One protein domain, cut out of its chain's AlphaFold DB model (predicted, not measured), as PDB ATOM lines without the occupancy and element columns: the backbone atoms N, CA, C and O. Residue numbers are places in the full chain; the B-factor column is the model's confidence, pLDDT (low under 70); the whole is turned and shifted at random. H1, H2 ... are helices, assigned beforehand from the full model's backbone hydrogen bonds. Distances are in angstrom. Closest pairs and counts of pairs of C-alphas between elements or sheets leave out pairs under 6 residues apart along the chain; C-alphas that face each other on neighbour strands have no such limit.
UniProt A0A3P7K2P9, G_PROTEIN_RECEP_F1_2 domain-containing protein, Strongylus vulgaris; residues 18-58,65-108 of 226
ATOM      1  N   LYS A  18     -60.808  41.159 -29.803       60.56
ATOM      2  CA  LYS A  18     -59.508  40.473 -29.675       60.56
ATOM      3  C   LYS A  18     -58.435  41.149 -30.522       60.56
ATOM      4  O   LYS A  18     -57.286  41.225 -30.096       60.56
ATOM      5  N   HIS A  19     -58.811  41.666 -31.691       64.62
ATOM      6  CA  HIS A  19     -57.924  42.461 -32.532       64.62
ATOM      7  C   HIS A  19     -57.502  43.759 -31.827       64.62
ATOM      8  O   HIS A  19     -56.316  44.064 -31.784       64.62
ATOM      9  N   LYS A  20     -58.432  44.453 -31.158       69.31
ATOM     10  CA  LYS A  20     -58.137  45.670 -30.378       69.31
ATOM     11  C   LYS A  20     -57.102  45.434 -29.269       69.31
ATOM     12  O   LYS A  20     -56.156  46.206 -29.149       69.31
ATOM     13  N   LYS A  21     -57.208  44.334 -28.509       71.25
ATOM     14  CA  LYS A  21     -56.203  43.980 -27.483       71.25
ATOM     15  C   LYS A  21     -54.822  43.676 -28.076       71.25
ATOM     16  O   LYS A  21     -53.819  44.056 -27.485       71.25
ATOM     17  N   ARG A  22     -54.762  43.022 -29.243       72.94
ATOM     18  CA  ARG A  22     -53.500  42.752 -29.958       72.94
ATOM     19  C   ARG A  22     -52.813  44.041 -30.394       72.94
ATOM     20  O   ARG A  22     -51.617  44.189 -30.181       72.94
ATOM     21  N   VAL A  23     -53.589  44.965 -30.956       78.12
ATOM     22  CA  VAL A  23     -53.101  46.284 -31.372       78.12
ATOM     23  C   VAL A  23     -52.583  47.065 -30.161       78.12
ATOM     24  O   VAL A  23     -51.488  47.605 -30.217       78.12
ATOM     25  N   TYR A  24     -53.296  47.038 -29.032       81.88
ATOM     26  CA  TYR A  24     -52.868  47.718 -27.805       81.88
ATOM     27  C   TYR A  24     -51.544  47.178 -27.234       81.88
ATOM     28  O   TYR A  24     -50.663  47.953 -26.874       81.88
ATOM     29  N   VAL A  25     -51.366  45.851 -27.206       79.25
ATOM     30  CA  VAL A  25     -50.106  45.219 -26.763       79.25
ATOM     31  C   VAL A  25     -48.948  45.559 -27.704       79.25
ATOM     32  O   VAL A  25     -47.858  45.872 -27.231       79.25
ATOM     33  N   ALA A  26     -49.183  45.546 -29.021       79.00
ATOM     34  CA  ALA A  26     -48.176  45.957 -29.996       79.00
ATOM     35  C   ALA A  26     -47.743  47.415 -29.777       79.00
ATOM     36  O   ALA A  26     -46.548  47.685 -29.738       79.00
ATOM     37  N   ILE A  27     -48.697  48.321 -29.533       85.31
ATOM     38  CA  ILE A  27     -48.424  49.732 -29.232       85.31
ATOM     39  C   ILE A  27     -47.546  49.863 -27.981       85.31
ATOM     40  O   ILE A  27     -46.498  50.500 -28.056       85.31
ATOM     41  N   ILE A  28     -47.911  49.237 -26.852       85.00
ATOM     42  CA  ILE A  28     -47.118  49.301 -25.604       85.00
ATOM     43  C   ILE A  28     -45.679  48.823 -25.825       85.00
ATOM     44  O   ILE A  28     -44.736  49.422 -25.315       85.00
ATOM     45  N   LEU A  29     -45.495  47.750 -26.591       76.19
ATOM     46  CA  LEU A  29     -44.168  47.185 -26.823       76.19
ATOM     47  C   LEU A  29     -43.332  48.056 -27.765       76.19
ATOM     48  O   LEU A  29     -42.146  48.252 -27.504       76.19
ATOM     49  N   THR A  30     -43.947  48.675 -28.776       81.25
ATOM     50  CA  THR A  30     -43.300  49.726 -29.573       81.25
ATOM     51  C   THR A  30     -42.900  50.927 -28.708       81.25
ATOM     52  O   THR A  30     -41.798  51.443 -28.881       81.25
ATOM     53  N   TRP A  31     -43.729  51.335 -27.741       87.31
ATOM     54  CA  TRP A  31     -43.387  52.395 -26.783       87.31
ATOM     55  C   TRP A  31     -42.175  52.030 -25.922       87.31
ATOM     56  O   TRP A  31     -41.235  52.815 -25.837       87.31
ATOM     57  N   ILE A  32     -42.153  50.831 -25.332       82.06
ATOM     58  CA  ILE A  32     -41.015  50.360 -24.525       82.06
ATOM     59  C   ILE A  32     -39.741  50.295 -25.371       82.06
ATOM     60  O   ILE A  32     -38.679  50.697 -24.907       82.06
ATOM     61  N   PHE A  33     -39.836  49.836 -26.619       78.31
ATOM     62  CA  PHE A  33     -38.697  49.766 -27.530       78.31
ATOM     63  C   PHE A  33     -38.187  51.157 -27.931       78.31
ATOM     64  O   PHE A  33     -36.982  51.395 -27.944       78.31
ATOM     65  N   SER A  34     -39.094  52.101 -28.188       77.94
ATOM     66  CA  SER A  34     -38.754  53.500 -28.457       77.94
ATOM     67  C   SER A  34     -38.047  54.147 -27.262       77.94
ATOM     68  O   SER A  34     -37.007  54.783 -27.434       77.94
ATOM     69  N   ILE A  35     -38.536  53.908 -26.043       81.44
ATOM     70  CA  ILE A  35     -37.877  54.346 -24.805       81.44
ATOM     71  C   ILE A  35     -36.514  53.651 -24.654       81.44
ATOM     72  O   ILE A  35     -35.520  54.303 -24.349       81.44
ATOM     73  N   GLY A  36     -36.444  52.351 -24.948       77.44
ATOM     74  CA  GLY A  36     -35.232  51.531 -24.907       77.44
ATOM     75  C   GLY A  36     -34.134  51.983 -25.867       77.44
ATOM     76  O   GLY A  36     -32.968  51.921 -25.501       77.44
ATOM     77  N   ILE A  37     -34.486  52.479 -27.056       73.19
ATOM     78  CA  ILE A  37     -33.547  53.090 -28.015       73.19
ATOM     79  C   ILE A  37     -33.193  54.528 -27.613       73.19
ATOM     80  O   ILE A  37     -32.075  54.982 -27.845       73.19
ATOM     81  N   SER A  38     -34.115  55.246 -26.973       72.12
ATOM     82  CA  SER A  38     -33.892  56.627 -26.521       72.12
ATOM     83  C   SER A  38     -32.990  56.713 -25.285       72.12
ATOM     84  O   SER A  38     -32.264  57.688 -25.111       72.12
ATOM     85  N   LEU A  39     -32.986  55.681 -24.441       70.12
ATOM     86  CA  LEU A  39     -32.127  55.577 -23.259       70.12
ATOM     87  C   LEU A  39     -30.616  55.617 -23.584       70.12
ATOM     88  O   LEU A  39     -29.938  56.486 -23.036       70.12
ATOM     89  N   PRO A  40     -30.067  54.785 -24.494       66.75
ATOM     90  CA  PRO A  40     -28.658  54.856 -24.882       66.75
ATOM     91  C   PRO A  40     -28.298  56.158 -25.617       66.75
ATOM     92  O   PRO A  40     -27.131  56.547 -25.616       66.75
ATOM     93  N   LEU A  41     -29.280  56.871 -26.188       60.88
ATOM     94  CA  LEU A  41     -29.086  58.217 -26.744       60.88
ATOM     95  C   LEU A  41     -28.995  59.293 -25.647       60.88
ATOM     96  O   LEU A  41     -28.240  60.255 -25.792       60.88
ATOM     97  N   GLY A  42     -29.733  59.134 -24.545       62.75
ATOM     98  CA  GLY A  42     -29.822  60.122 -23.468       62.75
ATOM     99  C   GLY A  42     -28.698  60.055 -22.430       62.75
ATOM    100  O   GLY A  42     -28.273  61.099 -21.935       62.75
ATOM    101  N   THR A  43     -28.191  58.864 -22.094       61.50
ATOM    102  CA  THR A  43     -27.331  58.693 -20.903       61.50
ATOM    103  C   THR A  43     -25.818  58.711 -21.163       61.50
ATOM    104  O   THR A  43     -25.060  58.726 -20.199       61.50
ATOM    105  N   GLY A  44     -25.345  58.734 -22.418       59.06
ATOM    106  CA  GLY A  44     -23.916  58.505 -22.725       59.06
ATOM    107  C   GLY A  44     -23.185  59.524 -23.609       59.06
ATOM    108  O   GLY A  44     -21.986  59.374 -23.825       59.06
ATOM    109  N   PHE A  45     -23.854  60.550 -24.145       55.28
ATOM    110  CA  PHE A  45     -23.350  61.243 -25.347       55.28
ATOM    111  C   PHE A  45     -23.217  62.771 -25.273       55.28
ATOM    112  O   PHE A  45     -22.816  63.398 -26.255       55.28
ATOM    113  N   ASN A  46     -23.494  63.393 -24.124       57.28
ATOM    114  CA  ASN A  46     -23.609  64.856 -24.034       57.28
ATOM    115  C   ASN A  46     -22.318  65.619 -24.426       57.28
ATOM    116  O   ASN A  46     -22.395  66.714 -24.979       57.28
ATOM    117  N   THR A  47     -21.137  65.017 -24.240       56.59
ATOM    118  CA  THR A  47     -19.837  65.646 -24.565       56.59
ATOM    119  C   THR A  47     -19.236  65.172 -25.898       56.59
ATOM    120  O   THR A  47     -18.535  65.930 -26.561       56.59
ATOM    121  N   ARG A  48     -19.524  63.936 -26.338       55.62
ATOM    122  CA  ARG A  48     -18.970  63.338 -27.576       55.62
ATOM    123  C   ARG A  48     -19.756  63.716 -28.839       55.62
ATOM    124  O   ARG A  48     -19.159  63.840 -29.904       55.62
ATOM    125  N   THR A  49     -21.066  63.942 -28.735       57.09
ATOM    126  CA  THR A  49     -21.937  64.158 -29.909       57.09
ATOM    127  C   THR A  49     -21.793  65.541 -30.536       57.09
ATOM    128  O   THR A  49     -21.878  65.658 -31.756       57.09
ATOM    129  N   LYS A  50     -21.499  66.584 -29.746       55.72
ATOM    130  CA  LYS A  50     -21.261  67.942 -30.273       55.72
ATOM    131  C   LYS A  50     -19.994  68.021 -31.130       55.72
ATOM    132  O   LYS A  50     -19.994  68.698 -32.149       55.72
ATOM    133  N   HIS A  51     -18.942  67.296 -30.746       54.69
ATOM    134  CA  HIS A  51     -17.694  67.231 -31.511       54.69
ATOM    135  C   HIS A  51     -17.848  66.370 -32.776       54.69
ATOM    136  O   HIS A  51     -17.304  66.696 -33.823       54.69
ATOM    137  N   PHE A  52     -18.633  65.291 -32.713       56.53
ATOM    138  CA  PHE A  52     -18.855  64.394 -33.851       56.53
ATOM    139  C   PHE A  52     -19.721  65.027 -34.959       56.53
ATOM    140  O   PHE A  52     -19.407  64.883 -36.135       56.53
ATOM    141  N   LEU A  53     -20.756  65.800 -34.598       55.38
ATOM    142  CA  LEU A  53     -21.617  66.512 -35.561       55.38
ATOM    143  C   LEU A  53     -20.917  67.662 -36.304       55.38
ATOM    144  O   LEU A  53     -21.350  68.016 -37.395       55.38
ATOM    145  N   LEU A  54     -19.869  68.253 -35.721       55.84
ATOM    146  CA  LEU A  54     -19.153  69.395 -36.301       55.84
ATOM    147  C   LEU A  54     -17.985  68.974 -37.217       55.84
ATOM    148  O   LEU A  54     -17.527  69.782 -38.016       55.84
ATOM    149  N   THR A  55     -17.486  67.734 -37.099       55.34
ATOM    150  CA  THR A  55     -16.200  67.330 -37.709       55.34
ATOM    151  C   THR A  55     -16.349  66.507 -38.997       55.34
ATOM    152  O   THR A  55     -15.483  66.590 -39.863       55.34
ATOM    153  N   GLU A  56     -17.433  65.746 -39.191       53.94
ATOM    154  CA  GLU A  56     -17.587  64.882 -40.377       53.94
ATOM    155  C   GLU A  56     -18.533  65.470 -41.435       53.94
ATOM    156  O   GLU A  56     -19.712  65.138 -41.531       53.94
ATOM    157  N   HIS A  57     -17.972  66.318 -42.298       50.75
ATOM    158  CA  HIS A  57     -18.537  66.692 -43.600       50.75
ATOM    159  C   HIS A  57     -18.383  65.547 -44.624       50.75
ATOM    160  O   HIS A  57     -17.722  65.701 -45.654       50.75
ATOM    161  N   HIS A  58     -18.945  64.367 -44.356       50.16
ATOM    162  CA  HIS A  58     -18.941  63.246 -45.304       50.16
ATOM    163  C   HIS A  58     -20.376  62.893 -45.710       50.16
ATOM    164  O   HIS A  58     -21.293  62.910 -44.894       50.16
ATOM    165  N   MET A  65     -24.599  54.459 -34.036       70.81
ATOM    166  CA  MET A  65     -25.850  54.309 -33.290       70.81
ATOM    167  C   MET A  65     -27.092  54.303 -34.188       70.81
ATOM    168  O   MET A  65     -28.034  53.560 -33.927       70.81
ATOM    169  N   TYR A  66     -27.092  55.078 -35.273       71.62
ATOM    170  CA  TYR A  66     -28.195  55.107 -36.235       71.62
ATOM    171  C   TYR A  66     -28.189  53.866 -37.141       71.62
ATOM    172  O   TYR A  66     -29.237  53.272 -37.410       71.62
ATOM    173  N   MET A  67     -27.004  53.414 -37.560       79.12
ATOM    174  CA  MET A  67     -26.840  52.193 -38.356       79.12
ATOM    175  C   MET A  67     -27.230  50.932 -37.561       79.12
ATOM    176  O   MET A  67     -27.927  50.049 -38.069       79.12
ATOM    177  N   LEU A  68     -26.853  50.870 -36.283       77.06
ATOM    178  CA  LEU A  68     -27.277  49.797 -35.380       77.06
ATOM    179  C   LEU A  68     -28.771  49.904 -35.047       77.06
ATOM    180  O   LEU A  68     -29.483  48.911 -35.122       77.06
ATOM    181  N   GLY A  69     -29.286  51.102 -34.764       78.12
ATOM    182  CA  GLY A  69     -30.709  51.302 -34.477       78.12
ATOM    183  C   GLY A  69     -31.623  50.884 -35.632       78.12
ATOM    184  O   GLY A  69     -32.628  50.211 -35.410       78.12
ATOM    185  N   SER A  70     -31.260  51.227 -36.869       80.50
ATOM    186  CA  SER A  70     -32.043  50.895 -38.069       80.50
ATOM    187  C   SER A  70     -31.987  49.409 -38.435       80.50
ATOM    188  O   SER A  70     -33.023  48.831 -38.763       80.50
ATOM    189  N   SER A  71     -30.822  48.763 -38.318       85.25
ATOM    190  CA  SER A  71     -30.681  47.315 -38.552       85.25
ATOM    191  C   SER A  71     -31.420  46.485 -37.500       85.25
ATOM    192  O   SER A  71     -32.136  45.542 -37.844       85.25
ATOM    193  N   ILE A  72     -31.337  46.889 -36.230       83.12
ATOM    194  CA  ILE A  72     -32.122  46.305 -35.140       83.12
ATOM    195  C   ILE A  72     -33.612  46.553 -35.408       83.12
ATOM    196  O   ILE A  72     -34.392  45.613 -35.408       83.12
ATOM    197  N   PHE A  73     -34.056  47.766 -35.731       81.25
ATOM    198  CA  PHE A  73     -35.478  48.015 -36.004       81.25
ATOM    199  C   PHE A  73     -36.023  47.148 -37.152       81.25
ATOM    200  O   PHE A  73     -37.077  46.524 -37.004       81.25
ATOM    201  N   ALA A  74     -35.280  47.044 -38.257       84.44
ATOM    202  CA  ALA A  74     -35.651  46.224 -39.408       84.44
ATOM    203  C   ALA A  74     -35.715  44.722 -39.084       84.44
ATOM    204  O   ALA A  74     -36.547  44.012 -39.645       84.44
ATOM    205  N   PHE A  75     -34.883  44.236 -38.161       83.75
ATOM    206  CA  PHE A  75     -34.900  42.842 -37.717       83.75
ATOM    207  C   PHE A  75     -35.972  42.565 -36.650       83.75
ATOM    208  O   PHE A  75     -36.640  41.531 -36.665       83.75
ATOM    209  N   TYR A  76     -36.181  43.503 -35.727       82.69
ATOM    210  CA  TYR A  76     -37.061  43.316 -34.579       82.69
ATOM    211  C   TYR A  76     -38.533  43.540 -34.919       82.69
ATOM    212  O   TYR A  76     -39.365  42.840 -34.347       82.69
ATOM    213  N   LEU A  77     -38.884  44.429 -35.861       77.62
ATOM    214  CA  LEU A  77     -40.286  44.602 -36.274       77.62
ATOM    215  C   LEU A  77     -40.910  43.277 -36.754       77.62
ATOM    216  O   LEU A  77     -41.948  42.877 -36.217       77.62
ATOM    217  N   PRO A  78     -40.292  42.558 -37.715       81.12
ATOM    218  CA  PRO A  78     -40.824  41.292 -38.208       81.12
ATOM    219  C   PRO A  78     -40.791  40.193 -37.144       81.12
ATOM    220  O   PRO A  78     -41.791  39.499 -36.945       81.12
ATOM    221  N   CYS A  79     -39.682  40.056 -36.406       84.00
ATOM    222  CA  CYS A  79     -39.557  39.054 -35.344       84.00
ATOM    223  C   CYS A  79     -40.600  39.248 -34.239       84.00
ATOM    224  O   CYS A  79     -41.179  38.278 -33.749       84.00
ATOM    225  N   PHE A  80     -40.888  40.491 -33.875       80.94
ATOM    226  CA  PHE A  80     -41.856  40.816 -32.842       80.94
ATOM    227  C   PHE A  80     -43.293  40.486 -33.269       80.94
ATOM    228  O   PHE A  80     -44.030  39.825 -32.531       80.94
ATOM    229  N   VAL A  81     -43.683  40.870 -34.490       81.94
ATOM    230  CA  VAL A  81     -44.997  40.521 -35.059       81.94
ATOM    231  C   VAL A  81     -45.180  39.001 -35.116       81.94
ATOM    232  O   VAL A  81     -46.251  38.494 -34.758       81.94
ATOM    233  N   MET A  82     -44.131  38.270 -35.500       85.50
ATOM    234  CA  MET A  82     -44.125  36.808 -35.508       85.50
ATOM    235  C   MET A  82     -44.291  36.240 -34.095       85.50
ATOM    236  O   MET A  82     -45.185  35.425 -33.881       85.50
ATOM    237  N   LEU A  83     -43.523  36.709 -33.108       83.94
ATOM    238  CA  LEU A  83     -43.585  36.215 -31.728       83.94
ATOM    239  C   LEU A  83     -44.990  36.367 -31.120       83.94
ATOM    240  O   LEU A  83     -45.529  35.426 -30.534       83.94
ATOM    241  N   ILE A  84     -45.622  37.528 -31.315       79.88
ATOM    242  CA  ILE A  84     -46.980  37.797 -30.822       79.88
ATOM    243  C   ILE A  84     -48.017  36.939 -31.555       79.88
ATOM    244  O   ILE A  84     -48.914  36.360 -30.929       79.88
ATOM    245  N   THR A  85     -47.902  36.829 -32.879       80.50
ATOM    246  CA  THR A  85     -48.842  36.048 -33.693       80.50
ATOM    247  C   THR A  85     -48.760  34.562 -33.352       80.50
ATOM    248  O   THR A  85     -49.795  33.943 -33.083       80.50
ATOM    249  N   TYR A  86     -47.552  34.003 -33.269       84.75
ATOM    250  CA  TYR A  86     -47.324  32.608 -32.893       84.75
ATOM    251  C   TYR A  86     -47.716  32.325 -31.445       84.75
ATOM    252  O   TYR A  86     -48.433  31.353 -31.198       84.75
ATOM    253  N   GLY A  87     -47.343  33.190 -30.498       85.12
ATOM    254  CA  GLY A  87     -47.752  33.059 -29.098       85.12
ATOM    255  C   GLY A  87     -49.274  33.011 -28.946       85.12
ATOM    256  O   GLY A  87     -49.806  32.197 -28.191       85.12
ATOM    257  N   TYR A  88     -50.003  33.803 -29.737       73.31
ATOM    258  CA  TYR A  88     -51.462  33.749 -29.769       73.31
ATOM    259  C   TYR A  88     -52.010  32.458 -30.382       73.31
ATOM    260  O   TYR A  88     -52.982  31.904 -29.857       73.31
ATOM    261  N   ILE A  89     -51.454  32.008 -31.513       84.25
ATOM    262  CA  ILE A  89     -51.879  30.757 -32.163       84.25
ATOM    263  C   ILE A  89     -51.703  29.612 -31.168       84.25
ATOM    264  O   ILE A  89     -52.639  28.851 -30.926       84.25
ATOM    265  N   PHE A  90     -50.555  29.576 -30.498       86.12
ATOM    266  CA  PHE A  90     -50.231  28.578 -29.499       86.12
ATOM    267  C   PHE A  90     -51.115  28.671 -28.249       86.12
ATOM    268  O   PHE A  90     -51.616  27.652 -27.779       86.12
ATOM    269  N   TYR A  91     -51.388  29.873 -27.734       79.94
ATOM    270  CA  TYR A  91     -52.323  30.068 -26.620       79.94
ATOM    271  C   TYR A  91     -53.743  29.616 -26.984       79.94
ATOM    272  O   TYR A  91     -54.404  28.927 -26.206       79.94
ATOM    273  N   THR A  92     -54.208  29.969 -28.184       77.12
ATOM    274  CA  THR A  92     -55.529  29.573 -28.691       77.12
ATOM    275  C   THR A  92     -55.619  28.058 -28.835       77.12
ATOM    276  O   THR A  92     -56.622  27.467 -28.432       77.12
ATOM    277  N   LEU A  93     -54.564  27.433 -29.356       81.69
ATOM    278  CA  LEU A  93     -54.475  25.989 -29.518       81.69
ATOM    279  C   LEU A  93     -54.435  25.280 -28.160       81.69
ATOM    280  O   LEU A  93     -55.254  24.401 -27.911       81.69
ATOM    281  N   ARG A  94     -53.583  25.725 -27.228       80.25
ATOM    282  CA  ARG A  94     -53.526  25.183 -25.860       80.25
ATOM    283  C   ARG A  94     -54.835  25.350 -25.102       80.25
ATOM    284  O   ARG A  94     -55.195  24.467 -24.333       80.25
ATOM    285  N   LYS A  95     -55.560  26.453 -25.300       74.81
ATOM    286  CA  LYS A  95     -56.870  26.653 -24.669       74.81
ATOM    287  C   LYS A  95     -57.898  25.633 -25.164       74.81
ATOM    288  O   LYS A  95     -58.668  25.125 -24.357       74.81
ATOM    289  N   ARG A  96     -57.885  25.310 -26.462       72.38
ATOM    290  CA  ARG A  96     -58.739  24.256 -27.037       72.38
ATOM    291  C   ARG A  96     -58.317  22.869 -26.557       72.38
ATOM    292  O   ARG A  96     -59.170  22.108 -26.133       72.38
ATOM    293  N   LEU A  97     -57.014  22.588 -26.528       76.38
ATOM    294  CA  LEU A  97     -56.470  21.320 -26.028       76.38
ATOM    295  C   LEU A  97     -56.817  21.079 -24.554       76.38
ATOM    296  O   LEU A  97     -57.230  19.982 -24.206       76.38
ATOM    297  N   ARG A  98     -56.730  22.100 -23.691       72.06
ATOM    298  CA  ARG A  98     -57.159  21.968 -22.287       72.06
ATOM    299  C   ARG A  98     -58.659  21.739 -22.150       72.06
ATOM    300  O   ARG A  98     -59.055  20.989 -21.275       72.06
ATOM    301  N   ALA A  99     -59.481  22.372 -22.988       70.12
ATOM    302  CA  ALA A  99     -60.924  22.133 -22.982       70.12
ATOM    303  C   ALA A  99     -61.262  20.695 -23.410       70.12
ATOM    304  O   ALA A  99     -62.162  20.098 -22.835       70.12
ATOM    305  N   ILE A 100     -60.504  20.131 -24.358       70.12
ATOM    306  CA  ILE A 100     -60.639  18.734 -24.792       70.12
ATOM    307  C   ILE A 100     -60.172  17.775 -23.690       70.12
ATOM    308  O   ILE A 100     -60.913  16.870 -23.338       70.12
ATOM    309  N   GLN A 101     -59.016  18.010 -23.062       70.00
ATOM    310  CA  GLN A 101     -58.540  17.143 -21.975       70.00
ATOM    311  C   GLN A 101     -59.448  17.174 -20.738       70.00
ATOM    312  O   GLN A 101     -59.647  16.149 -20.096       70.00
ATOM    313  N   LEU A 102     -60.049  18.327 -20.415       64.75
ATOM    314  CA  LEU A 102     -61.034  18.410 -19.330       64.75
ATOM    315  C   LEU A 102     -62.326  17.645 -19.668       64.75
ATOM    316  O   LEU A 102     -62.978  17.128 -18.769       64.75
ATOM    317  N   GLN A 103     -62.696  17.581 -20.953       60.47
ATOM    318  CA  GLN A 103     -63.832  16.796 -21.450       60.47
ATOM    319  C   GLN A 103     -63.532  15.292 -21.456       60.47
ATOM    320  O   GLN A 103     -64.407  14.503 -21.120       60.47
ATOM    321  N   GLU A 104     -62.301  14.889 -21.776       60.22
ATOM    322  CA  GLU A 104     -61.868  13.486 -21.711       60.22
ATOM    323  C   GLU A 104     -61.885  12.953 -20.272       60.22
ATOM    324  O   GLU A 104     -62.323  11.829 -20.041       60.22
ATOM    325  N   MET A 105     -61.507  13.779 -19.290       58.56
ATOM    326  CA  MET A 105     -61.619  13.434 -17.865       58.56
ATOM    327  C   MET A 105     -63.068  13.460 -17.335       58.56
ATOM    328  O   MET A 105     -63.328  12.904 -16.271       58.56
ATOM    329  N   ALA A 106     -64.007  14.087 -18.053       57.59
ATOM    330  CA  ALA A 106     -65.411  14.234 -17.653       57.59
ATOM    331  C   ALA A 106     -66.375  13.250 -18.354       57.59
ATOM    332  O   ALA A 106     -67.581  13.336 -18.136       57.59
ATOM    333  N   GLY A 107     -65.866  12.308 -19.157       51.38
ATOM    334  CA  GLY A 107     -66.688  11.403 -19.967       51.38
ATOM    335  C   GLY A 107     -67.049  12.049 -21.305       51.38
ATOM    336  O   GLY A 107     -67.784  13.031 -21.369       51.38
ATOM    337  N   GLY A 108     -66.464  11.519 -22.380       56.41
ATOM    338  CA  GLY A 108     -66.405  12.161 -23.689       56.41
ATOM    339  C   GLY A 108     -67.756  12.525 -24.306       56.41
ATOM    340  O   GLY A 108     -68.615  11.674 -24.514       56.41
TER     341      GLY A 108
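This is residues 18 to 58 and 65 to 108 of the 226 residues of the protein "G_PROTEIN_RECEP_F1_2 domain-containing protein" of Strongylus vulgaris (UniProt A0A3P7K2P9). Two long helices, H1 and the longer H3, run opposite ways as a loose, narrow V, nearest where H1 is ending and H3 beginning. The short helix H2 sticks out past that end with residues 50 to 58, and residues 89 to 99 of H3 stick out at the other. The 85 printed residues hold three named helices, H1, H2, H3, and no named strand: all helix. The whole is an extended rod, radius of gyration of the C-alphas 22.1 A, spanning 77 by 22 by 21 A.

H1, residues 18 to 42, begins at C-alpha 18 (-59.508, 40.473, -29.675) and is 36.1 A long. H2 is residues 48 to 55. H3, residues 65 to 104, is 55.7 A long, kinks by 30 degrees near residue 75 and ends at C-alpha 104 (-61.868, 13.486, -21.711).

H1 and H3 are close but not clearly touching; their closest C-alphas, of Ile 37 and Gly 69, are 7.3 A apart. Their shallow tilt of 33 degrees is only just short of steep. H2 is apart from H1 and H3. O i to N i+4 pairs are within hydrogen-bond range in 19 of 21 for H1, 3 of 4 for H2 and 35 of 36 for H3.

The C-alphas farthest apart, of Thr 55 and Gly 107, are 77.4 A apart. Residues 59 to 64 are not printed, a gap of 16.5 A between C-alphas 58 and 65. The link H1 to H2 is tight. The pLDDT is under 70 at residues 18 to 20, 40 to 58 and 102 to 108.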